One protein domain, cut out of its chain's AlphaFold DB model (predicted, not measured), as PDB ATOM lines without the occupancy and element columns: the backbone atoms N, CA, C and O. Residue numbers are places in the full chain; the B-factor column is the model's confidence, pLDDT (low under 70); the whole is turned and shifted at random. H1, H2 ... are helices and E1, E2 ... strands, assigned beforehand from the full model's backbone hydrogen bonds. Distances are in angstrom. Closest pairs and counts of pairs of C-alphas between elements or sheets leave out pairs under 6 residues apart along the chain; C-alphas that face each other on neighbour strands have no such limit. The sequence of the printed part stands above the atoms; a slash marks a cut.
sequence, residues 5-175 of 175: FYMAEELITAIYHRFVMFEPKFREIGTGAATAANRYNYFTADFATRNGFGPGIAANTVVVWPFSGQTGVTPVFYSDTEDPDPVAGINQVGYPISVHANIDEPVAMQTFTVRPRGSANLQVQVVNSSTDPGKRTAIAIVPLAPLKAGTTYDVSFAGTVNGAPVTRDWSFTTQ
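AT A GLANCE: This is residues 5 to 175 of the 175 residues of the protein "CAP domain-containing protein" of Halobellus sp. Atlit-31R (UniProt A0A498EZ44). This is a sandwich, two sheets face to face, E3 E6 E9 E8 and E7 E10 E11, with H2 packed over the four-strand sheet on the side away from E7 E10 E11. H1 makes a corner with H2, and beyond these two helices the long hairpin E1 and E2 forms a separate arm, while the small hairpin E4 and E5 lies near one end of the sandwich. The printed part has 171 residues, with named elements in the order H1, H2, then E1 to E11; each sheet is antiparallel and the class is mostly strand. It is compact, with a radius of gyration of the C-alphas of 16.3 A and spans of 49 by 39 by 28 A.

IN THESE COORDINATES: Find C-alpha 5 at (106.918, 143.881, 94.464), where H1, residues 5 to 13, begins; H2 follows at 15 to 21. Next come E1, residues 28 to 35, 24.0 A long, and E2, 41 to 48, 23.0 A. Look then for E3 at 63 to 65, E4 at 76 to 78, E5 at 92 to 94 and E6 at 97 to 100. E7, residues 107 to 116, is 25.5 A long and bends by 68 degrees at residue 110. E8 is 124 to 128 and E9 138 to 143. E10, 152 to 161, is 27.2 A long and bends by 51 degrees at residue 158; E11, 164 to 173, 29.8 A, ends at C-alpha 173, (105.447, 164.252, 88.129).

HOW THE PARTS SIT: Begin in the sheet E3 E6 E9 E8, where E6 and E9 are antiparallel neighbours and N 99 and O 139 are within hydrogen-bond range at 2.9 A. Its best plane stands 13 degrees from that of E7 E10 E11, which is twisted; there N 113 and O 156 of E7 and E10 are 2.9 A apart. H2 is on the first sheet at a height of 8.9 A, over E9 and slantwise to it at 34 degrees on the local plane; 2 of its C-alphas fall on E6, only just short of lying over that strand too. H1 and H2 touch only at the corner, closest at the C-alphas of Ile 12 and Arg 18, 4.7 A. In the hairpin E1 and E2, N 30 and O 46 are 2.9 A apart; the closest C-alphas of H1 and E2 are those of Met 7 and Phe 43, 6.4 A. Every O i to N i+4 pair is within hydrogen-bond range in H1, and 2 of 3 in H2.

THE WHOLE: The C-alphas farthest apart, those of Ala 37 and Pro 165, are 51.7 A apart. The printed part has no cut; the links E2 to E3 and E4 to E5 are long. The mean pLDDT of the printed part is 94.9, and no printed residue is under 70.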
ATOM      1  N   PHE A   5     106.732 142.457  94.761       77.75
ATOM      2  CA  PHE A   5     106.918 143.881  94.464       77.75
ATOM      3  C   PHE A   5     105.586 144.563  94.132       77.75
ATOM      4  O   PHE A   5     105.241 145.563  94.747       77.75
ATOM      5  N   TYR A   6     104.813 143.985  93.207       81.50
ATOM      6  CA  TYR A   6     103.503 144.522  92.843       81.50
ATOM      7  C   TYR A   6     102.571 144.593  94.059       81.50
ATOM      8  O   TYR A   6     101.930 145.609  94.270       81.50
ATOM      9  N   MET A   7     102.535 143.554  94.897       82.50
ATOM     10  CA  MET A   7     101.656 143.540  96.074       82.50
ATOM     11  C   MET A   7     102.061 144.564  97.138       82.50
ATOM     12  O   MET A   7     101.191 145.181  97.743       82.50
ATOM     13  N   ALA A   8     103.362 144.776  97.352       84.06
ATOM     14  CA  ALA A   8     103.839 145.822  98.252       84.06
ATOM     15  C   ALA A   8     103.484 147.225  97.729       84.06
ATOM     16  O   ALA A   8     103.047 148.069  98.505       84.06
ATOM     17  N   GLU A   9     103.609 147.461  96.420       84.69
ATOM     18  CA  GLU A   9     103.195 148.721  95.785       84.69
ATOM     19  C   GLU A   9     101.681 148.967  95.886       84.69
ATOM     20  O   GLU A   9     101.260 150.106  96.096       84.69
ATOM     21  N   GLU A  10     100.853 147.922  95.806       85.25
ATOM     22  CA  GLU A  10      99.402 148.043  96.022       85.25
ATOM     23  C   GLU A  10      99.093 148.475  97.466       85.25
ATOM     24  O   GLU A  10      98.267 149.363  97.671       85.25
ATOM     25  N   LEU A  11      99.806 147.935  98.467       85.81
ATOM     26  CA  LEU A  11      99.657 148.371  99.863       85.81
ATOM     27  C   LEU A  11     100.163 149.801 100.098       85.81
ATOM     28  O   LEU A  11      99.565 150.533 100.877       85.81
ATOM     29  N   ILE A  12     101.235 150.230  99.423       88.00
ATOM     30  CA  ILE A  12     101.666 151.638  99.458       88.00
ATOM     31  C   ILE A  12     100.621 152.514  98.765       88.00
ATOM     32  O   ILE A  12     100.403 153.657  99.154       88.00
ATOM     33  N   THR A  13      99.957 152.021  97.727       85.81
ATOM     34  CA  THR A  13      98.934 152.779  97.008       85.81
ATOM     35  C   THR A  13      97.665 152.959  97.848       85.81
ATOM     36  O   THR A  13      97.139 154.072  97.871       85.81
ATOM     37  N   ALA A  14      97.260 151.942  98.614       87.50
ATOM     38  CA  ALA A  14      96.192 152.008  99.613       87.50
ATOM     39  C   ALA A  14      96.583 152.897 100.818       87.50
ATOM     40  O   ALA A  14      97.639 152.736 101.425       87.50
ATOM     41  N   ILE A  15      95.755 153.878 101.167       92.31
ATOM     42  CA  ILE A  15      96.071 154.989 102.076       92.31
ATOM     43  C   ILE A  15      96.242 154.555 103.538       92.31
ATOM     44  O   ILE A  15      97.227 154.924 104.181       92.31
ATOM     45  N   TYR A  16      95.300 153.790 104.079       94.31
ATOM     46  CA  TYR A  16      95.336 153.263 105.440       94.31
ATOM     47  C   TYR A  16      96.493 152.284 105.629       94.31
ATOM     48  O   TYR A  16      97.187 152.345 106.644       94.31
ATOM     49  N   HIS A  17      96.767 151.445 104.627       92.94
ATOM     50  CA  HIS A  17      97.937 150.568 104.641       92.94
ATOM     51  C   HIS A  17      99.234 151.383 104.584       92.94
ATOM     52  O   HIS A  17     100.130 151.158 105.399       92.94
ATOM     53  N   ARG A  18      99.314 152.400 103.713       95.12
ATOM     54  CA  ARG A  18     100.458 153.322 103.631       95.12
ATOM     55  C   ARG A  18     100.776 153.983 104.967       95.12
ATOM     56  O   ARG A  18     101.954 154.118 105.284       95.12
ATOM     57  N   PHE A  19      99.775 154.394 105.749       95.81
ATOM     58  CA  PHE A  19     100.012 154.982 107.075       95.81
ATOM     59  C   PHE A  19     100.776 154.037 108.007       95.81
ATOM     60  O   PHE A  19     101.633 154.492 108.755       95.81
ATOM     61  N   VAL A  20     100.511 152.731 107.934       93.62
ATOM     62  CA  VAL A  20     101.254 151.723 108.705       93.62
ATOM     63  C   VAL A  20     102.622 151.462 108.079       93.62
ATOM     64  O   VAL A  20     103.626 151.429 108.787       93.62
ATOM     65  N   MET A  21     102.683 151.309 106.754       93.31
ATOM     66  CA  MET A  21     103.930 150.997 106.050       93.31
ATOM     67  C   MET A  21     104.993 152.083 106.199       93.31
ATOM     68  O   MET A  21     106.184 151.780 106.196       93.31
ATOM     69  N   PHE A  22     104.570 153.345 106.278       94.56
ATOM     70  CA  PHE A  22     105.461 154.498 106.376       94.56
ATOM     71  C   PHE A  22     105.617 155.019 107.803       94.56
ATOM     72  O   PHE A  22     106.226 156.072 107.983       94.56
ATOM     73  N   GLU A  23     105.134 154.284 108.809       94.88
ATOM     74  CA  GLU A  23     105.383 154.613 110.209       94.88
ATOM     75  C   GLU A  23     106.899 154.602 110.495       94.88
ATOM     76  O   GLU A  23     107.521 153.532 110.497       94.88
ATOM     77  N   PRO A  24     107.524 155.763 110.780       94.00
ATOM     78  CA  PRO A  24     108.979 155.848 110.863       94.00
ATOM     79  C   PRO A  24     109.609 155.079 112.027       94.00
ATOM     80  O   PRO A  24     110.814 154.811 112.017       94.00
ATOM     81  N   LYS A  25     108.832 154.771 113.072       94.81
ATOM     82  CA  LYS A  25     109.338 154.110 114.281       94.81
ATOM     83  C   LYS A  25     109.282 152.585 114.228       94.81
ATOM     84  O   LYS A  25     109.891 151.943 115.094       94.81
ATOM     85  N   PHE A  26     108.633 151.999 113.222       93.81
ATOM     86  CA  PHE A  26     108.688 150.561 112.958       93.81
ATOM     87  C   PHE A  26     109.984 150.211 112.222       93.81
ATOM     88  O   PHE A  26     110.356 150.846 111.241       93.81
ATOM     89  N   ARG A  27     110.727 149.227 112.740       89.69
ATOM     90  CA  ARG A  27     112.087 148.901 112.258       89.69
ATOM     91  C   ARG A  27     112.207 147.518 111.647       89.69
ATOM     92  O   ARG A  27     113.214 147.219 111.011       89.69
ATOM     93  N   GLU A  28     111.222 146.676 111.898       90.62
ATOM     94  CA  GLU A  28     111.205 145.292 111.472       90.62
ATOM     95  C   GLU A  28     109.913 145.067 110.694       90.62
ATOM     96  O   GLU A  28     108.851 145.556 111.080       90.62
ATOM     97  N   ILE A  29     110.025 144.344 109.585       91.94
ATOM     98  CA  ILE A  29     108.894 143.915 108.776       91.94
ATOM     99  C   ILE A  29     109.045 142.419 108.522       91.94
ATOM    100  O   ILE A  29     110.081 141.959 108.036       91.94
ATOM    101  N   GLY A  30     108.024 141.656 108.888       91.75
ATOM    102  CA  GLY A  30     107.861 140.269 108.472       91.75
ATOM    103  C   GLY A  30     106.871 140.219 107.322       91.75
ATOM    104  O   GLY A  30     105.833 140.867 107.391       91.75
ATOM    105  N   THR A  31     107.178 139.475 106.259       91.00
ATOM    106  CA  THR A  31     106.253 139.325 105.131       91.00
ATOM    107  C   THR A  31     105.949 137.864 104.845       91.00
ATOM    108  O   THR A  31     106.801 136.984 104.980       91.00
ATOM    109  N   GLY A  32     104.709 137.612 104.438       89.19
ATOM    110  CA  GLY A  32     104.233 136.314 103.987       89.19
ATOM    111  C   GLY A  32     103.383 136.482 102.738       89.19
ATOM    112  O   GLY A  32     102.642 137.457 102.608       89.19
ATOM    113  N   ALA A  33     103.492 135.540 101.807       89.12
ATOM    114  CA  ALA A  33     102.658 135.516 100.618       89.12
ATOM    115  C   ALA A  33     102.154 134.102 100.341       89.12
ATOM    116  O   ALA A  33     102.877 133.123 100.534       89.12
ATOM    117  N   ALA A  34     100.915 134.001  99.874       87.69
ATOM    118  CA  ALA A  34     100.297 132.741  99.489       87.69
ATOM    119  C   ALA A  34      99.358 132.952  98.301       87.69
ATOM    120  O   ALA A  34      98.769 134.017  98.148       87.69
ATOM    121  N   THR A  35      99.169 131.921  97.484       88.75
ATOM    122  CA  THR A  35      98.188 131.932  96.394       88.75
ATOM    123  C   THR A  35      97.136 130.866  96.675       88.75
ATOM    124  O   THR A  35      97.464 129.686  96.789       88.75
ATOM    125  N   ALA A  36      95.868 131.264  96.799       86.31
ATOM    126  CA  ALA A  36      94.760 130.326  96.949       86.31
ATOM    127  C   ALA A  36      94.502 129.537  95.658       86.31
ATOM    128  O   ALA A  36      94.895 129.931  94.559       86.31
ATOM    129  N   ALA A  37      93.765 128.429  95.779       89.50
ATOM    130  CA  ALA A  37      93.397 127.568  94.652       89.50
ATOM    131  C   ALA A  37      92.624 128.307  93.539       89.50
ATOM    132  O   ALA A  37      92.737 127.956  92.366       89.50
ATOM    133  N   ASN A  38      91.887 129.368  93.885       89.56
ATOM    134  CA  ASN A  38      91.202 130.254  92.935       89.56
ATOM    135  C   ASN A  38      92.133 131.306  92.289       89.56
ATOM    136  O   ASN A  38      91.648 132.203  91.605       89.56
ATOM    137  N   ARG A  39      93.454 131.198  92.493       84.00
ATOM    138  CA  ARG A  39      94.503 132.126  92.032       84.00
ATOM    139  C   ARG A  39      94.455 133.520  92.664       84.00
ATOM    140  O   ARG A  39      95.108 134.431  92.158       84.00
ATOM    141  N   TYR A  40      93.729 133.686  93.767       81.94
ATOM    142  CA  TYR A  40      93.813 134.898  94.571       81.94
ATOM    143  C   TYR A  40      95.140 134.916  95.333       81.94
ATOM    144  O   TYR A  40      95.500 133.924  95.969       81.94
ATOM    145  N   ASN A  41      95.874 136.023  95.253       83.88
ATOM    146  CA  ASN A  41      97.146 136.171  95.950       83.88
ATOM    147  C   ASN A  41      96.955 136.983  97.225       83.88
ATOM    148  O   ASN A  41      96.351 138.050  97.195       83.88
ATOM    149  N   TYR A  42      97.527 136.492  98.312       84.00
ATOM    150  CA  TYR A  42      97.607 137.168  99.593       84.00
ATOM    151  C   TYR A  42      99.035 137.643  99.796       84.00
ATOM    152  O   TYR A  42      99.982 136.885  99.575       84.00
ATOM    153  N   PHE A  43      99.165 138.875 100.263       88.19
ATOM    154  CA  PHE A  43     100.394 139.412 100.813       88.19
ATOM    155  C   PHE A  43     100.064 140.009 102.172       88.19
ATOM    156  O   PHE A  43      99.110 140.773 102.308       88.19
ATOM    157  N   THR A  44     100.841 139.634 103.176       89.56
ATOM    158  CA  THR A  44     100.715 140.144 104.534       89.56
ATOM    159  C   THR A  44     102.064 140.685 104.956       89.56
ATOM    160  O   THR A  44     103.094 140.052 104.718       89.56
ATOM    161  N   ALA A  45     102.039 141.864 105.565       90.88
ATOM    162  CA  ALA A  45     103.199 142.525 106.122       90.88
ATOM    163  C   ALA A  45     102.894 142.907 107.572       90.88
ATOM    164  O   ALA A  45     102.011 143.727 107.822       90.88
ATOM    165  N   ASP A  46     103.640 142.323 108.503       91.81
ATOM    166  CA  ASP A  46     103.568 142.646 109.922       91.81
ATOM    167  C   ASP A  46     104.717 143.588 110.273       91.81
ATOM    168  O   ASP A  46     105.891 143.253 110.092       91.81
ATOM    169  N   PHE A  47     104.374 144.768 110.782       92.12
ATOM    170  CA  PHE A  47     105.337 145.784 111.192       92.12
ATOM    171  C   PHE A  47     105.559 145.712 112.697       92.12
ATOM    172  O   PHE A  47     104.609 145.686 113.480       92.12
ATOM    173  N   ALA A  48     106.824 145.675 113.105       90.06
ATOM    174  CA  ALA A  48     107.195 145.447 114.488       90.06
ATOM    175  C   ALA A  48     108.291 146.392 114.985       90.06
ATOM    176  O   ALA A  48     109.019 147.067 114.245       90.06
ATOM    177  N   THR A  49     108.401 146.402 116.309       89.88
ATOM    178  CA  THR A  49     109.477 147.050 117.048       89.88
ATOM    179  C   THR A  49     110.047 146.066 118.048       89.88
ATOM    180  O   THR A  49     109.325 145.222 118.583       89.88
ATOM    181  N   ARG A  50     111.338 146.201 118.340       85.19
ATOM    182  CA  ARG A  50     112.018 145.387 119.336       85.19
ATOM    183  C   ARG A  50     112.613 146.294 120.397       85.19
ATOM    184  O   ARG A  50     113.415 147.166 120.085       85.19
ATOM    185  N   ASN A  51     112.254 146.032 121.654       87.56
ATOM    186  CA  ASN A  51     112.647 146.840 122.814       87.56
ATOM    187  C   ASN A  51     112.143 148.299 122.748       87.56
ATOM    188  O   ASN A  51     112.855 149.219 123.140       87.56
ATOM    189  N   GLY A  52     110.904 148.490 122.279       87.62
ATOM    190  CA  GLY A  52     110.271 149.803 122.126       87.62
ATOM    191  C   GLY A  52     110.448 150.400 120.731       87.62
ATOM    192  O   GLY A  52     111.077 149.802 119.856       87.62
ATOM    193  N   PHE A  53     109.865 151.583 120.525       91.62
ATOM    194  CA  PHE A  53     109.915 152.296 119.251       91.62
ATOM    195  C   PHE A  53     111.347 152.618 118.808       91.62
ATOM    196  O   PHE A  53     112.223 152.922 119.620       91.62
ATOM    197  N   GLY A  54     111.573 152.579 117.491       90.44
ATOM    198  CA  GLY A  54     112.820 153.035 116.891       90.44
ATOM    199  C   GLY A  54     113.066 154.539 117.076       90.44
ATOM    200  O   GLY A  54     112.190 155.268 117.543       90.44
ATOM    201  N   PRO A  55     114.249 155.034 116.665       91.38
ATOM    202  CA  PRO A  55     114.583 156.455 116.770       91.38
ATOM    203  C   PRO A  55     113.672 157.354 115.914       91.38
ATOM    204  O   PRO A  55     113.555 158.536 116.217       91.38
ATOM    205  N   GLY A  56     113.007 156.799 114.893       93.56
ATOM    206  CA  GLY A  56     112.104 157.537 114.016       93.56
ATOM    207  C   GLY A  56     112.820 158.553 113.124       93.56
ATOM    208  O   GLY A  56     114.037 158.493 112.925       93.56
ATOM    209  N   ILE A  57     112.044 159.489 112.582       96.25
ATOM    210  CA  ILE A  57     112.557 160.696 111.922       96.25
ATOM    211  C   ILE A  57     112.840 161.792 112.953       96.25
ATOM    212  O   ILE A  57     112.475 161.675 114.124       96.25
ATOM    213  N   ALA A  58     113.494 162.873 112.517       96.75
ATOM    214  CA  ALA A  58     113.741 164.035 113.366       96.75
ATOM    215  C   ALA A  58     112.432 164.546 113.992       96.75
ATOM    216  O   ALA A  58     111.421 164.676 113.301       96.75
ATOM    217  N   ALA A  59     112.473 164.851 115.288       94.94
ATOM    218  CA  ALA A  59     111.304 165.334 116.012       94.94
ATOM    219  C   ALA A  59     110.734 166.609 115.381       94.94
ATOM    220  O   ALA A  59     111.484 167.458 114.887       94.94
ATOM    221  N   ASN A  60     109.413 166.761 115.450       95.00
ATOM    222  CA  ASN A  60     108.676 167.889 114.888       95.00
ATOM    223  C   ASN A  60     108.877 168.026 113.371       95.00
ATOM    224  O   ASN A  60     108.944 169.132 112.831       95.00
ATOM    225  N   THR A  61     109.017 166.903 112.668       96.94
ATOM    226  CA  THR A  61     109.101 166.883 111.207       96.94
ATOM    227  C   THR A  61     108.105 165.903 110.615       96.94
ATOM    228  O   THR A  61     107.556 165.047 111.301       96.94
ATOM    229  N   VAL A  62     107.869 166.049 109.313       98.00
ATOM    230  CA  VAL A  62     107.144 165.061 108.518       98.00
ATOM    231  C   VAL A  62     107.990 164.612 107.337       98.00
ATOM    232  O   VAL A  62     108.771 165.406 106.784       98.00
ATOM    233  N   VAL A  63     107.776 163.369 106.920       97.56
ATOM    234  CA  VAL A  63     108.131 162.858 105.590       97.56
ATOM    235  C   VAL A  63     106.912 162.914 104.672       97.56
ATOM    236  O   VAL A  63     105.778 162.954 105.146       97.56
ATOM    237  N   VAL A  64     107.141 162.961 103.359       98.38
ATOM    238  CA  VAL A  64     106.089 163.179 102.356       98.38
ATOM    239  C   VAL A  64     106.050 162.052 101.327       98.38
ATOM    240  O   VAL A  64     107.084 161.467 101.005       98.38
ATOM    241  N   TRP A  65     104.863 161.789 100.784       97.94
ATOM    242  CA  TRP A  65     104.646 160.878  99.662       97.94
ATOM    243  C   TRP A  65     103.601 161.442  98.685       97.94
ATOM    244  O   TRP A  65     102.584 161.941  99.162       97.94
ATOM    245  N   PRO A  66     103.767 161.347  97.353       97.81
ATOM    246  CA  PRO A  66     105.005 161.019  96.641       97.81
ATOM    247  C   PRO A  66     106.193 161.847  97.142       97.81
ATOM    248  O   PRO A  66     106.001 162.972  97.618       97.81
ATOM    249  N   PHE A  67     107.403 161.290  97.095       97.69
ATOM    250  CA  PHE A  67     108.576 161.999  97.606       97.69
ATOM    251  C   PHE A  67     108.914 163.216  96.728       97.69
ATOM    252  O   PHE A  67     108.524 163.304  95.561       97.69
ATOM    253  N   SER A  68     109.639 164.185  97.292       98.56
ATOM    254  CA  SER A  68     109.998 165.411  96.570       98.56
ATOM    255  C   SER A  68     110.807 165.098  95.308       98.56
ATOM    256  O   SER A  68     111.861 164.469  95.375       98.56
ATOM    257  N   GLY A  69     110.305 165.537  94.156       98.56
ATOM    258  CA  GLY A  69     110.904 165.295  92.848       98.56
ATOM    259  C   GLY A  69     110.584 163.929  92.237       98.56
ATOM    260  O   GLY A  69     111.128 163.625  91.179       98.56
ATOM    261  N   GLN A  70     109.716 163.112  92.850       98.44
ATOM    262  CA  GLN A  70     109.347 161.805  92.300       98.44
ATOM    263  C   GLN A  70     108.748 161.947  90.897       98.44
ATOM    264  O   GLN A  70     107.884 162.789  90.657       98.44
ATOM    265  N   THR A  71     109.189 161.101  89.971       98.50
ATOM    266  CA  THR A  71     108.661 160.998  88.605       98.50
ATOM    267  C   THR A  71     107.985 159.649  88.401       98.50
ATOM    268  O   THR A  71     108.295 158.697  89.116       98.50
ATOM    269  N   GLY A  72     107.116 159.533  87.397       96.81
ATOM    270  CA  GLY A  72     106.456 158.263  87.084       96.81
ATOM    271  C   GLY A  72     105.389 157.867  88.106       96.81
ATOM    272  O   GLY A  72     105.093 156.688  88.258       96.81
ATOM    273  N   VAL A  73     104.825 158.837  88.833       97.00
ATOM    274  CA  VAL A  73     103.730 158.577  89.776       97.00
ATOM    275  C   VAL A  73     102.485 158.171  88.986       97.00
ATOM    276  O   VAL A  73     102.114 158.845  88.024       97.00
ATOM    277  N   THR A  74     101.821 157.083  89.374       95.81
ATOM    278  CA  THR A  74     100.556 156.704  88.727       95.81
ATOM    279  C   THR A  74      99.531 157.840  88.867       95.81
ATOM    280  O   THR A  74      99.458 158.477  89.916       95.81
ATOM    281  N   PRO A  75      98.739 158.156  87.831       97.44
ATOM    282  CA  PRO A  75      97.757 159.231  87.913       97.44
ATOM    283  C   PRO A  75      96.497 158.855  88.702       97.44
ATOM    284  O   PRO A  75      95.740 159.743  89.097       97.44
ATOM    285  N   VAL A  76      96.251 157.555  88.884       96.56
ATOM    286  CA  VAL A  76      94.974 157.000  89.345       96.56
ATOM    287  C   VAL A  76      95.174 156.146  90.589       96.56
ATOM    288  O   VAL A  76      96.150 155.405  90.694       96.56
ATOM    289  N   PHE A  77      94.194 156.219  91.479       95.12
ATOM    290  CA  PHE A  77      93.940 155.268  92.553       95.12
ATOM    291  C   PHE A  77      92.482 154.795  92.469       95.12
ATOM    292  O   PHE A  77      91.602 155.571  92.095       95.12
ATOM    293  N   TYR A  78      92.247 153.518  92.767       95.56
ATOM    294  CA  TYR A  78      90.918 152.912  92.806       95.56
ATOM    295  C   TYR A  78      90.478 152.758  94.266       95.56
ATOM    296  O   TYR A  78      90.883 151.809  94.934       95.56
ATOM    297  N   SER A  79      89.685 153.708  94.758       94.75
ATOM    298  CA  SER A  79      89.280 153.840  96.162       94.75
ATOM    299  C   SER A  79      88.603 152.582  96.711       94.75
ATOM    300  O   SER A  79      88.945 152.130  97.800       94.75
ATOM    301  N   ASP A  80      87.755 151.931  95.909       94.44
ATOM    302  CA  ASP A  80      87.007 150.727  96.305       94.44
ATOM    303  C   ASP A  80      87.909 149.496  96.546       94.44
ATOM    304  O   ASP A  80      87.426 148.439  96.953       94.44
ATOM    305  N   THR A  81      89.209 149.584  96.233       89.50
ATOM    306  CA  THR A  81      90.182 148.510  96.514       89.50
ATOM    307  C   THR A  81      90.740 148.564  97.934       89.50
ATOM    308  O   THR A  81      91.488 147.671  98.335       89.50
ATOM    309  N   GLU A  82      90.364 149.583  98.700       90.12
ATOM    310  CA  GLU A  82      90.751 149.771 100.084       90.12
ATOM    311  C   GLU A  82      89.543 149.635 101.020       90.12
ATOM    312  O   GLU A  82      88.451 150.111 100.720       90.12
ATOM    313  N   ASP A  83      89.752 148.995 102.172       89.56
ATOM    314  CA  ASP A  83      88.770 148.927 103.252       89.56
ATOM    315  C   ASP A  83      89.428 149.413 104.558       89.56
ATOM    316  O   ASP A  83      90.445 148.840 104.971       89.56
ATOM    317  N   PRO A  84      88.905 150.471 105.208       92.50
ATOM    318  CA  PRO A  84      87.728 151.253 104.809       92.50
ATOM    319  C   PRO A  84      87.954 152.101 103.544       92.50
ATOM    320  O   PRO A  84      89.061 152.570 103.309       92.50
ATOM    321  N   ASP A  85      86.893 152.346 102.767       94.44
ATOM    322  CA  ASP A  85      86.950 153.168 101.545       94.44
ATOM    323  C   ASP A  85      87.248 154.650 101.881       94.44
ATOM    324  O   ASP A  85      86.444 155.301 102.566       94.44
ATOM    325  N   PRO A  86      88.379 155.219 101.415       94.44
ATOM    326  CA  PRO A  86      88.756 156.593 101.734       94.44
ATOM    327  C   PRO A  86      87.956 157.662 100.972       94.44
ATOM    328  O   PRO A  86      87.953 158.820 101.402       94.44
ATOM    329  N   VAL A  87      87.300 157.320  99.856       96.75
ATOM    330  CA  VAL A  87      86.518 158.246  99.017       96.75
ATOM    331  C   VAL A  87      85.187 157.607  98.614       96.75
ATOM    332  O   VAL A  87      84.945 157.259  97.458       96.75
ATOM    333  N   ALA A  88      84.279 157.539  99.587       94.00
ATOM    334  CA  ALA A  88      82.954 156.956  99.412       94.00
ATOM    335  C   ALA A  88      82.222 157.481  98.161       94.00
ATOM    336  O   ALA A  88      81.950 158.678  98.021       94.00
ATOM    337  N   GLY A  89      81.844 156.556  97.277       94.88
ATOM    338  CA  GLY A  89      81.034 156.831  96.088       94.88
ATOM    339  C   GLY A  89      81.817 157.267  94.846       94.88
ATOM    340  O   GLY A  89      81.191 157.518  93.813       94.88
ATOM    341  N   ILE A  90      83.154 157.339  94.907       96.31
ATOM    342  CA  ILE A  90      84.008 157.630  93.748       96.31
ATOM    343  C   ILE A  90      85.183 156.650  93.728       96.31
ATOM    344  O   ILE A  90      86.191 156.859  94.392       96.31
ATOM    345  N   ASN A  91      85.088 155.617  92.893       95.94
ATOM    346  CA  ASN A  91      86.151 154.620  92.797       95.94
ATOM    347  C   ASN A  91      87.423 155.199  92.150       95.94
ATOM    348  O   ASN A  91      88.499 155.187  92.734       95.94
ATOM    349  N   GLN A  92      87.320 155.734  90.931       97.50
ATOM    350  CA  GLN A  92      88.496 156.188  90.189       97.50
ATOM    351  C   GLN A  92      88.862 157.637  90.549       97.50
ATOM    352  O   GLN A  92      88.261 158.584  90.041       97.50
ATOM    353  N   VAL A  93      89.883 157.803  91.389       97.94
ATOM    354  CA  VAL A  93      90.350 159.089  91.934       97.94
ATOM    355  C   VAL A  93      91.823 159.339  91.595       97.94
ATOM    356  O   VAL A  93      92.488 158.505  90.977       97.94
ATOM    357  N   GLY A  94      92.344 160.516  91.937       98.06
ATOM    358  CA  GLY A  94      93.764 160.825  91.782       98.06
ATOM    359  C   GLY A  94      94.627 160.106  92.815       98.06
ATOM    360  O   GLY A  94      94.164 159.772  93.905       98.06
ATOM    361  N   TYR A  95      95.901 159.887  92.488       97.75
ATOM    362  CA  TYR A  95      96.817 159.210  93.404       97.75
ATOM    363  C   TYR A  95      96.958 159.964  94.744       97.75
ATOM    364  O   TYR A  95      97.189 161.180  94.726       97.75
ATOM    365  N   PRO A  96      96.832 159.281  95.900       97.69
ATOM    366  CA  PRO A  96      96.856 159.929  97.204       97.69
ATOM    367  C   PRO A  96      98.222 160.520  97.548       97.69
ATOM    368  O   PRO A  96      99.265 159.911  97.302       97.69
ATOM    369  N   ILE A  97      98.210 161.668  98.218       98.69
ATOM    370  CA  ILE A  97      99.393 162.421  98.638       98.69
ATOM    371  C   ILE A  97      99.345 162.534 100.155       98.69
ATOM    372  O   ILE A  97      98.301 162.872 100.698       98.69
ATOM    373  N   SER A  98     100.433 162.250 100.861       98.69
ATOM    374  CA  SER A  98     100.421 162.115 102.319       98.69
ATOM    375  C   SER A  98     101.654 162.689 102.997       98.69
ATOM    376  O   SER A  98     102.737 162.707 102.414       98.69
ATOM    377  N   VAL A  99     101.484 163.084 104.255       98.69
ATOM    378  CA  VAL A  99     102.556 163.402 105.198       98.69
ATOM    379  C   VAL A  99     102.496 162.445 106.386       98.69
ATOM    380  O   VAL A  99     101.402 162.056 106.796       98.69
ATOM    381  N   HIS A 100     103.655 162.078 106.931       98.56
ATOM    382  CA  HIS A 100     103.782 161.133 108.047       98.56
ATOM    383  C   HIS A 100     104.778 161.667 109.078       98.56
ATOM    384  O   HIS A 100     105.866 162.116 108.709       98.56
ATOM    385  N   ALA A 101     104.398 161.629 110.350       98.38
ATOM    386  CA  ALA A 101     105.238 161.908 111.510       98.38
ATOM    387  C   ALA A 101     105.521 160.609 112.282       98.38
ATOM    388  O   ALA A 101     105.011 159.545 111.941       98.38
ATOM    389  N   ASN A 102     106.340 160.702 113.328       97.56
ATOM    390  CA  ASN A 102     106.548 159.602 114.267       97.56
ATOM    391  C   ASN A 102     105.231 159.226 114.986       97.56
ATOM    392  O   ASN A 102     104.435 160.112 115.296       97.56
ATOM    393  N   ILE A 103     105.035 157.944 115.331       95.50
ATOM    394  CA  ILE A 103     103.808 157.446 115.997       95.50
ATOM    395  C   ILE A 103     103.405 158.171 117.298       95.50
ATOM    396  O   ILE A 103     102.252 158.122 117.724       95.50
ATOM    397  N   ASP A 104     104.354 158.821 117.963       95.06
ATOM    398  CA  ASP A 104     104.203 159.562 119.218       95.06
ATOM    399  C   ASP A 104     104.184 161.089 119.023       95.06
ATOM    400  O   ASP A 104     104.214 161.840 119.998       95.06
ATOM    401  N   GLU A 105     104.105 161.558 117.776       97.50
ATOM    402  CA  GLU A 105     104.083 162.973 117.412       97.50
ATOM    403  C   GLU A 105     102.824 163.308 116.594       97.50
ATOM    404  O   GLU A 105     102.819 163.200 115.364       97.50
ATOM    405  N   PRO A 106     101.731 163.743 117.251       98.06
ATOM    406  CA  PRO A 106     100.476 164.017 116.565       98.06
ATOM    407  C   PRO A 106     100.591 165.167 115.558       98.06
ATOM    408  O   PRO A 106     101.191 166.205 115.842       98.06
ATOM    409  N   VAL A 107      99.953 165.004 114.404       98.56
ATOM    410  CA  VAL A 107      99.894 165.953 113.296       98.56
ATOM    411  C   VAL A 107      98.536 166.647 113.281       98.56
ATOM    412  O   VAL A 107      97.491 166.004 113.153       98.56
ATOM    413  N   ALA A 108      98.546 167.978 113.317       98.38
ATOM    414  CA  ALA A 108      97.366 168.795 113.060       98.38
ATOM    415  C   ALA A 108      97.540 169.568 111.748       98.38
ATOM    416  O   ALA A 108      98.450 170.381 111.605       98.38
ATOM    417  N   MET A 109      96.659 169.326 110.779       98.31
ATOM    418  CA  MET A 109      96.670 170.022 109.491       98.31
ATOM    419  C   MET A 109      95.961 171.373 109.595       98.31
ATOM    420  O   MET A 109      94.840 171.445 110.093       98.31
ATOM    421  N   GLN A 110      96.585 172.416 109.050       98.50
ATOM    422  CA  GLN A 110      95.937 173.697 108.759       98.50
ATOM    423  C   GLN A 110      95.564 173.776 107.276       98.50
ATOM    424  O   GLN A 110      94.415 174.052 106.941       98.50
ATOM    425  N   THR A 111      96.513 173.473 106.385       98.75
ATOM    426  CA  THR A 111      96.289 173.405 104.936       98.75
ATOM    427  C   THR A 111      97.021 172.213 104.325       98.75
ATOM    428  O   THR A 111      98.120 171.856 104.746       98.75
ATOM    429  N   PHE A 112      96.408 171.598 103.314       98.81
ATOM    430  CA  PHE A 112      97.049 170.586 102.480       98.81
ATOM    431  C   PHE A 112      96.441 170.653 101.079       98.81
ATOM    432  O   PHE A 112      95.243 170.426 100.903       98.81
ATOM    433  N   THR A 113      97.236 171.050 100.091       98.88
ATOM    434  CA  THR A 113      96.761 171.337  98.736       98.88
ATOM    435  C   THR A 113      97.652 170.695  97.687       98.88
ATOM    436  O   THR A 113      98.841 170.473  97.899       98.88
ATOM    437  N   VAL A 114      97.061 170.426  96.526       98.88
ATOM    438  CA  VAL A 114      97.759 169.968  95.327       98.88
ATOM    439  C   VAL A 114      97.182 170.677  94.110       98.88
ATOM    440  O   VAL A 114      95.968 170.871  94.006       98.88
ATOM    441  N   ARG A 115      98.047 171.059  93.172       98.81
ATOM    442  CA  ARG A 115      97.657 171.683  91.904       98.81
ATOM    443  C   ARG A 115      98.589 171.263  90.774       98.81
ATOM    444  O   ARG A 115      99.784 171.110  91.020       98.81
ATOM    445  N   PRO A 116      98.102 171.129  89.530       98.75
ATOM    446  CA  PRO A 116      98.995 171.130  88.381       98.75
ATOM    447  C   PRO A 116      99.812 172.426  88.390       98.75
ATOM    448  O   PRO A 116      99.274 173.496  88.702       98.75
ATOM    449  N   ARG A 117     101.096 172.353  88.040       98.31
ATOM    450  CA  ARG A 117     101.972 173.526  88.040       98.31
ATOM    451  C   ARG A 117     101.373 174.664  87.211       98.31
ATOM    452  O   ARG A 117     100.950 174.475  86.073       98.31
ATOM    453  N   GLY A 118     101.309 175.854  87.810       97.31
ATOM    454  CA  GLY A 118     100.728 177.047  87.181       97.31
ATOM    455  C   GLY A 118      99.194 177.074  87.106       97.31
ATOM    456  O   GLY A 118      98.644 177.988  86.504       97.31
ATOM    457  N   SER A 119      98.499 176.109  87.716       98.19
ATOM    458  CA  SER A 119      97.030 176.032  87.754       98.19
ATOM    459  C   SER A 119      96.471 176.255  89.168       98.19
ATOM    460  O   SER A 119      97.225 176.448  90.129       98.19
ATOM    461  N   ALA A 120      95.140 176.242  89.285       98.38
ATOM    462  CA  ALA A 120      94.418 176.285  90.555       98.38
ATOM    463  C   ALA A 120      94.472 174.939  91.307       98.38
ATOM    464  O   ALA A 120      94.730 173.891  90.710       98.38
ATOM    465  N   ASN A 121      94.202 174.984  92.617       98.69
ATOM    466  CA  ASN A 121      94.126 173.799  93.475       98.69
ATOM    467  C   ASN A 121      93.028 172.835  93.019       98.69
ATOM    468  O   ASN A 121      91.938 173.258  92.629       98.69
ATOM    469  N   LEU A 122      93.320 171.539  93.110       98.81
ATOM    470  CA  LEU A 122      92.338 170.484  92.898       98.81
ATOM    471  C   LEU A 122      91.400 170.367  94.102       98.81
ATOM    472  O   LEU A 122      91.776 170.678  95.234       98.81
ATOM    473  N   GLN A 123      90.190 169.861  93.859       98.69
ATOM    474  CA  GLN A 123      89.329 169.378  94.935       98.69
ATOM    475  C   GLN A 123      89.873 168.056  95.473       98.69
ATOM    476  O   GLN A 123      90.267 167.181  94.696       98.69
ATOM    477  N   VAL A 124      89.888 167.919  96.797       98.69
ATOM    478  CA  VAL A 124      90.472 166.767  97.484       98.69
ATOM    479  C   VAL A 124      89.582 166.275  98.622       98.69
ATOM    480  O   VAL A 124      88.920 167.075  99.282       98.69
ATOM    481  N   GLN A 125      89.620 164.970  98.878       98.44
ATOM    482  CA  GLN A 125      89.169 164.355 100.123       98.44
ATOM    483  C   GLN A 125      90.343 164.281 101.103       98.44
ATOM    484  O   GLN A 125      91.436 163.871 100.721       98.44
ATOM    485  N   VAL A 126      90.131 164.657 102.365       98.44
ATOM    486  CA  VAL A 126      91.139 164.497 103.426       98.44
ATOM    487  C   VAL A 126      90.934 163.150 104.110       98.44
ATOM    488  O   VAL A 126      89.816 162.823 104.512       98.44
ATOM    489  N   VAL A 127      92.017 162.400 104.293       98.06
ATOM    490  CA  VAL A 127      92.035 161.101 104.970       98.06
ATOM    491  C   VAL A 127      93.038 161.171 106.113       98.06
ATOM    492  O   VAL A 127      94.146 161.675 105.956       98.06
ATOM    493  N   ASN A 128      92.645 160.694 107.288       97.88
ATOM    494  CA  ASN A 128      93.448 160.793 108.500       97.88
ATOM    495  C   ASN A 128      93.771 159.402 109.027       97.88
ATOM    496  O   ASN A 128      92.892 158.542 109.014       97.88
ATOM    497  N   SER A 129      94.978 159.205 109.566       97.06
ATOM    498  CA  SER A 129      95.354 157.913 110.156       97.06
ATOM    499  C   SER A 129      94.565 157.561 111.419       97.06
ATOM    500  O   SER A 129      94.473 156.397 111.790       97.06
ATOM    501  N   SER A 130      93.961 158.561 112.067       96.44
ATOM    502  CA  SER A 130      93.105 158.392 113.238       96.44
ATOM    503  C   SER A 130      91.977 159.426 113.257       96.44
ATOM    504  O   SER A 130      92.154 160.597 112.882       96.44
ATOM    505  N   THR A 131      90.809 158.991 113.737       94.88
ATOM    506  CA  THR A 131      89.667 159.858 114.060       94.88
ATOM    507  C   THR A 131      89.896 160.652 115.345       94.88
ATOM    508  O   THR A 131      89.386 161.763 115.453       94.88
ATOM    509  N   ASP A 132      90.706 160.135 116.274       96.44
ATOM    510  CA  ASP A 132      91.213 160.854 117.447       96.44
ATOM    511  C   ASP A 132      92.368 161.782 117.018       96.44
ATOM    512  O   ASP A 132      93.429 161.273 116.625       96.44
ATOM    513  N   PRO A 133      92.197 163.121 117.078       94.44
ATOM    514  CA  PRO A 133      93.228 164.074 116.674       94.44
ATOM    515  C   PRO A 133      94.539 163.919 117.451       94.44
ATOM    516  O   PRO A 133      95.603 164.145 116.881       94.44
ATOM    517  N   GLY A 134      94.485 163.492 118.718       95.12
ATOM    518  CA  GLY A 134      95.671 163.292 119.555       95.12
ATOM    519  C   GLY A 134      96.496 162.059 119.181       95.12
ATOM    520  O   GLY A 134      97.575 161.869 119.729       95.12
ATOM    521  N   LYS A 135      96.004 161.222 118.260       96.12
ATOM    522  CA  LYS A 135      96.674 160.001 117.774       96.12
ATOM    523  C   LYS A 135      96.932 160.017 116.270       96.12
ATOM    524  O   LYS A 135      97.342 159.017 115.693       96.12
ATOM    525  N   ARG A 136      96.627 161.127 115.603       97.44
ATOM    526  CA  ARG A 136      96.807 161.259 114.160       97.44
ATOM    527  C   ARG A 136      98.273 161.514 113.866       97.44
ATOM    528  O   ARG A 136      98.763 162.582 114.175       97.44
ATOM    529  N   THR A 137      98.952 160.565 113.251       97.81
ATOM    530  CA  THR A 137     100.389 160.654 112.931       97.81
ATOM    531  C   THR A 137     100.633 160.809 111.434       97.81
ATOM    532  O   THR A 137     101.721 161.186 111.012       97.81
ATOM    533  N   ALA A 138      99.602 160.592 110.616       98.31
ATOM    534  CA  ALA A 138      99.653 160.791 109.182       98.31
ATOM    535  C   ALA A 138      98.336 161.363 108.649       98.31
ATOM    536  O   ALA A 138      97.247 161.136 109.192       98.31
ATOM    537  N   ILE A 139      98.460 162.146 107.581       98.62
ATOM    538  CA  ILE A 139      97.347 162.792 106.883       98.62
ATOM    539  C   ILE A 139      97.593 162.643 105.395       98.62
ATOM    540  O   ILE A 139      98.711 162.859 104.928       98.62
ATOM    541  N   ALA A 140      96.547 162.309 104.652       98.56
ATOM    542  CA  ALA A 140      96.556 162.285 103.205       98.56
ATOM    543  C   ALA A 140      95.476 163.199 102.620       98.56
ATOM    544  O   ALA A 140      94.443 163.458 103.239       98.56
ATOM    545  N   ILE A 141      95.719 163.653 101.397       98.75
ATOM    546  CA  ILE A 141      94.715 164.203 100.497       98.75
ATOM    547  C   ILE A 141      94.596 163.306  99.268       98.75
ATOM    548  O   ILE A 141      95.597 162.839  98.721       98.75
ATOM    549  N   VAL A 142      93.364 163.091  98.821       98.56
ATOM    550  CA  VAL A 142      93.035 162.324  97.618       98.56
ATOM    551  C   VAL A 142      92.353 163.261  96.631       98.56
ATOM    552  O   VAL A 142      91.252 163.732  96.921       98.56
ATOM    553  N   PRO A 143      92.972 163.589  95.485       98.69
ATOM    554  CA  PRO A 143      92.302 164.351  94.439       98.69
ATOM    555  C   PRO A 143      91.031 163.636  93.977       98.69
ATOM    556  O   PRO A 143      91.084 162.470  93.605       98.69
ATOM    557  N   LEU A 144      89.893 164.334  93.954       98.56
ATOM    558  CA  LEU A 144      88.594 163.726  93.609       98.56
ATOM    559  C   LEU A 144      88.462 163.344  92.125       98.56
ATOM    560  O   LEU A 144      87.484 162.719  91.729       98.56
ATOM    561  N   ALA A 145      89.434 163.730  91.301       98.19
ATOM    562  CA  ALA A 145      89.535 163.348  89.902       98.19
ATOM    563  C   ALA A 145      90.926 162.758  89.621       98.19
ATOM    564  O   ALA A 145      91.904 163.214  90.229       98.19
ATOM    565  N   PRO A 146      91.040 161.809  88.671       98.44
ATOM    566  CA  PRO A 146      92.323 161.331  88.172       98.44
ATOM    567  C   PRO A 146      93.289 162.465  87.827       98.44
ATOM    568  O   PRO A 146      92.903 163.484  87.243       98.44
ATOM    569  N   LEU A 147      94.563 162.272  88.157       98.75
ATOM    570  CA  LEU A 147      95.609 163.205  87.761       98.75
ATOM    571  C   LEU A 147      95.868 163.091  86.250       98.75
ATOM    572  O   LEU A 147      95.653 162.055  85.624       98.75
ATOM    573  N   LYS A 148      96.347 164.171  85.639       98.62
ATOM    574  CA  LYS A 148      96.772 164.170  84.237       98.62
ATOM    575  C   LYS A 148      98.121 163.465  84.128       98.62
ATOM    576  O   LYS A 148      98.973 163.671  84.987       98.62
ATOM    577  N   ALA A 149      98.315 162.671  83.080       98.25
ATOM    578  CA  ALA A 149      99.599 162.042  82.761       98.25
ATOM    579  C   ALA A 149     100.680 163.088  82.421       98.25
ATOM    580  O   ALA A 149     100.350 164.204  82.002       98.25
ATOM    581  N   GLY A 150     101.953 162.740  82.620       98.31
ATOM    582  CA  GLY A 150     103.116 163.576  82.289       98.31
ATOM    583  C   GLY A 150     103.080 164.994  82.875       98.31
ATOM    584  O   GLY A 150     103.602 165.931  82.272       98.31
ATOM    585  N   THR A 151     102.403 165.186  84.009       98.88
ATOM    586  CA  THR A 151     102.108 166.506  84.579       98.88
ATOM    587  C   THR A 151     102.803 166.663  85.922       98.88
ATOM    588  O   THR A 151     102.679 165.813  86.803       98.88
ATOM    589  N   THR A 152     103.516 167.777  86.103       98.88
ATOM    590  CA  THR A 152     104.082 168.140  87.403       98.88
ATOM    591  C   THR A 152     103.015 168.777  88.285       98.88
ATOM    592  O   THR A 152     102.370 169.758  87.899       98.88
ATOM    593  N   TYR A 153     102.862 168.229  89.483       98.88
ATOM    594  CA  TYR A 153     101.971 168.714  90.523       98.88
ATOM    595  C   TYR A 153     102.778 169.354  91.643       98.88
ATOM    596  O   TYR A 153     103.711 168.740  92.154       98.88
ATOM    597  N   ASP A 154     102.402 170.573  92.022       98.88
ATOM    598  CA  ASP A 154     102.946 171.266  93.184       98.88
ATOM    599  C   ASP A 154     102.028 170.995  94.386       98.88
ATOM    600  O   ASP A 154     100.800 171.110  94.282       98.88
ATOM    601  N   VAL A 155     102.629 170.629  95.514       98.94
ATOM    602  CA  VAL A 155     101.956 170.254  96.756       98.94
ATOM    603  C   VAL A 155     102.438 171.161  97.880       98.94
ATOM    604  O   VAL A 155     103.633 171.435  97.981       98.94
ATOM    605  N   SER A 156     101.511 171.596  98.730       98.81
ATOM    606  CA  SER A 156     101.815 172.383  99.922       98.81
ATOM    607  C   SER A 156     101.098 171.808 101.136       98.81
ATOM    608  O   SER A 156      99.903 171.514 101.075       98.81
ATOM    609  N   PHE A 157     101.821 171.661 102.241       98.88
ATOM    610  CA  PHE A 157     101.296 171.289 103.548       98.88
ATOM    611  C   PHE A 157     101.735 172.319 104.589       98.88
ATOM    612  O   PHE A 157     102.922 172.641 104.688       98.88
ATOM    613  N   ALA A 158     100.792 172.773 105.411       98.75
ATOM    614  CA  ALA A 158     101.065 173.534 106.621       98.75
ATOM    615  C   ALA A 158     100.254 172.974 107.791       98.75
ATOM    616  O   ALA A 158      99.063 172.669 107.672       98.75
ATOM    617  N   GLY A 159     100.896 172.867 108.946       98.50
ATOM    618  CA  GLY A 159     100.286 172.305 110.140       98.50
ATOM    619  C   GLY A 159     101.206 172.370 111.346       98.50
ATOM    620  O   GLY A 159     102.138 173.176 111.396       98.50
ATOM    621  N   THR A 160     100.948 171.506 112.319       98.69
ATOM    622  CA  THR A 160     101.841 171.269 113.449       98.69
ATOM    623  C   THR A 160     102.138 169.784 113.610       98.69
ATOM    624  O   THR A 160     101.315 168.941 113.261       98.69
ATOM    625  N   VAL A 161     103.314 169.482 114.153       98.50
ATOM    626  CA  VAL A 161     103.724 168.157 114.627       98.50
ATOM    627  C   VAL A 161     104.069 168.314 116.099       98.50
ATOM    628  O   VAL A 161     104.908 169.143 116.443       98.50
ATOM    629  N   ASN A 162     103.356 167.600 116.971       97.38
ATOM    630  CA  ASN A 162     103.461 167.737 118.425       97.38
ATOM    631  C   ASN A 162     103.390 169.209 118.905       97.38
ATOM    632  O   ASN A 162     104.130 169.655 119.779       97.38
ATOM    633  N   GLY A 163     102.523 170.006 118.266       97.50
ATOM    634  CA  GLY A 163     102.339 171.433 118.557       97.50
ATOM    635  C   GLY A 163     103.367 172.381 117.920       97.50
ATOM    636  O   GLY A 163     103.092 173.577 117.832       97.50
ATOM    637  N   ALA A 164     104.496 171.886 117.411       98.38
ATOM    638  CA  ALA A 164     105.478 172.703 116.701       98.38
ATOM    639  C   ALA A 164     105.061 172.923 115.233       98.38
ATOM    640  O   ALA A 164     104.637 171.970 114.579       98.38
ATOM    641  N   PRO A 165     105.165 174.147 114.683       98.38
ATOM    642  CA  PRO A 165     104.752 174.432 113.311       98.38
ATOM    643  C   PRO A 165     105.648 173.732 112.285       98.38
ATOM    644  O   PRO A 165     106.873 173.761 112.390       98.38
ATOM    645  N   VAL A 166     105.028 173.151 111.258       98.38
ATOM    646  CA  VAL A 166     105.709 172.482 110.144       98.38
ATOM    647  C   VAL A 166     105.084 172.906 108.823       98.38
ATOM    648  O   VAL A 166     103.864 172.887 108.663       98.38
ATOM    649  N   THR A 167     105.943 173.233 107.858       98.38
ATOM    650  CA  THR A 167     105.568 173.452 106.461       98.38
ATOM    651  C   THR A 167     106.383 172.559 105.528       98.38
ATOM    652  O   THR A 167     107.541 172.207 105.804       98.38
ATOM    653  N   ARG A 168     105.761 172.156 104.419       98.56
ATOM    654  CA  ARG A 168     106.392 171.423 103.320       98.56
ATOM    655  C   ARG A 168     105.810 171.898 102.000       98.56
ATOM    656  O   ARG A 168     104.602 171.831 101.815       98.56
ATOM    657  N   ASP A 169     106.686 172.269 101.081       98.62
ATOM    658  CA  ASP A 169     106.350 172.501  99.682       98.62
ATOM    659  C   ASP A 169     107.210 171.572  98.830       98.62
ATOM    660  O   ASP A 169     108.429 171.497  99.009       98.62
ATOM    661  N   TRP A 170     106.580 170.820  97.935       98.81
ATOM    662  CA  TRP A 170     107.281 169.900  97.047       98.81
ATOM    663  C   TRP A 170     106.511 169.691  95.751       98.81
ATOM    664  O   TRP A 170     105.408 170.202  95.565       98.81
ATOM    665  N   SER A 171     107.104 168.933  94.836       98.88
ATOM    666  CA  SER A 171     106.431 168.537  93.607       98.88
ATOM    667  C   SER A 171     106.728 167.097  93.239       98.88
ATOM    668  O   SER A 171     107.791 166.583  93.581       98.88
ATOM    669  N   PHE A 172     105.832 166.490  92.475       98.88
ATOM    670  CA  PHE A 172     106.047 165.212  91.803       98.88
ATOM    671  C   PHE A 172     105.509 165.289  90.371       98.88
ATOM    672  O   PHE A 172     104.761 166.204  90.032       98.88
ATOM    673  N   THR A 173     105.895 164.344  89.522       98.88
ATOM    674  CA  THR A 173     105.447 164.252  88.129       98.88
ATOM    675  C   THR A 173     104.828 162.886  87.876       98.88
ATOM    676  O   THR A 173     105.419 161.853  88.199       98.88
ATOM    677  N   THR A 174     103.624 162.886  87.314       98.69
ATOM    678  CA  THR A 174     102.924 161.661  86.918       98.69
ATOM    679  C   THR A 174     103.590 160.989  85.715       98.69
ATOM    680  O   THR A 174     104.295 161.650  84.948       98.69
ATOM    681  N   GLN A 175     103.401 159.672  85.578       96.56
ATOM    682  CA  GLN A 175     103.803 158.910  84.385       96.56
ATOM    683  C   GLN A 175     103.092 159.388  83.116       96.56
ATOM    684  O   GLN A 175     101.986 159.971  83.233       96.56
TER     685      GLN A 175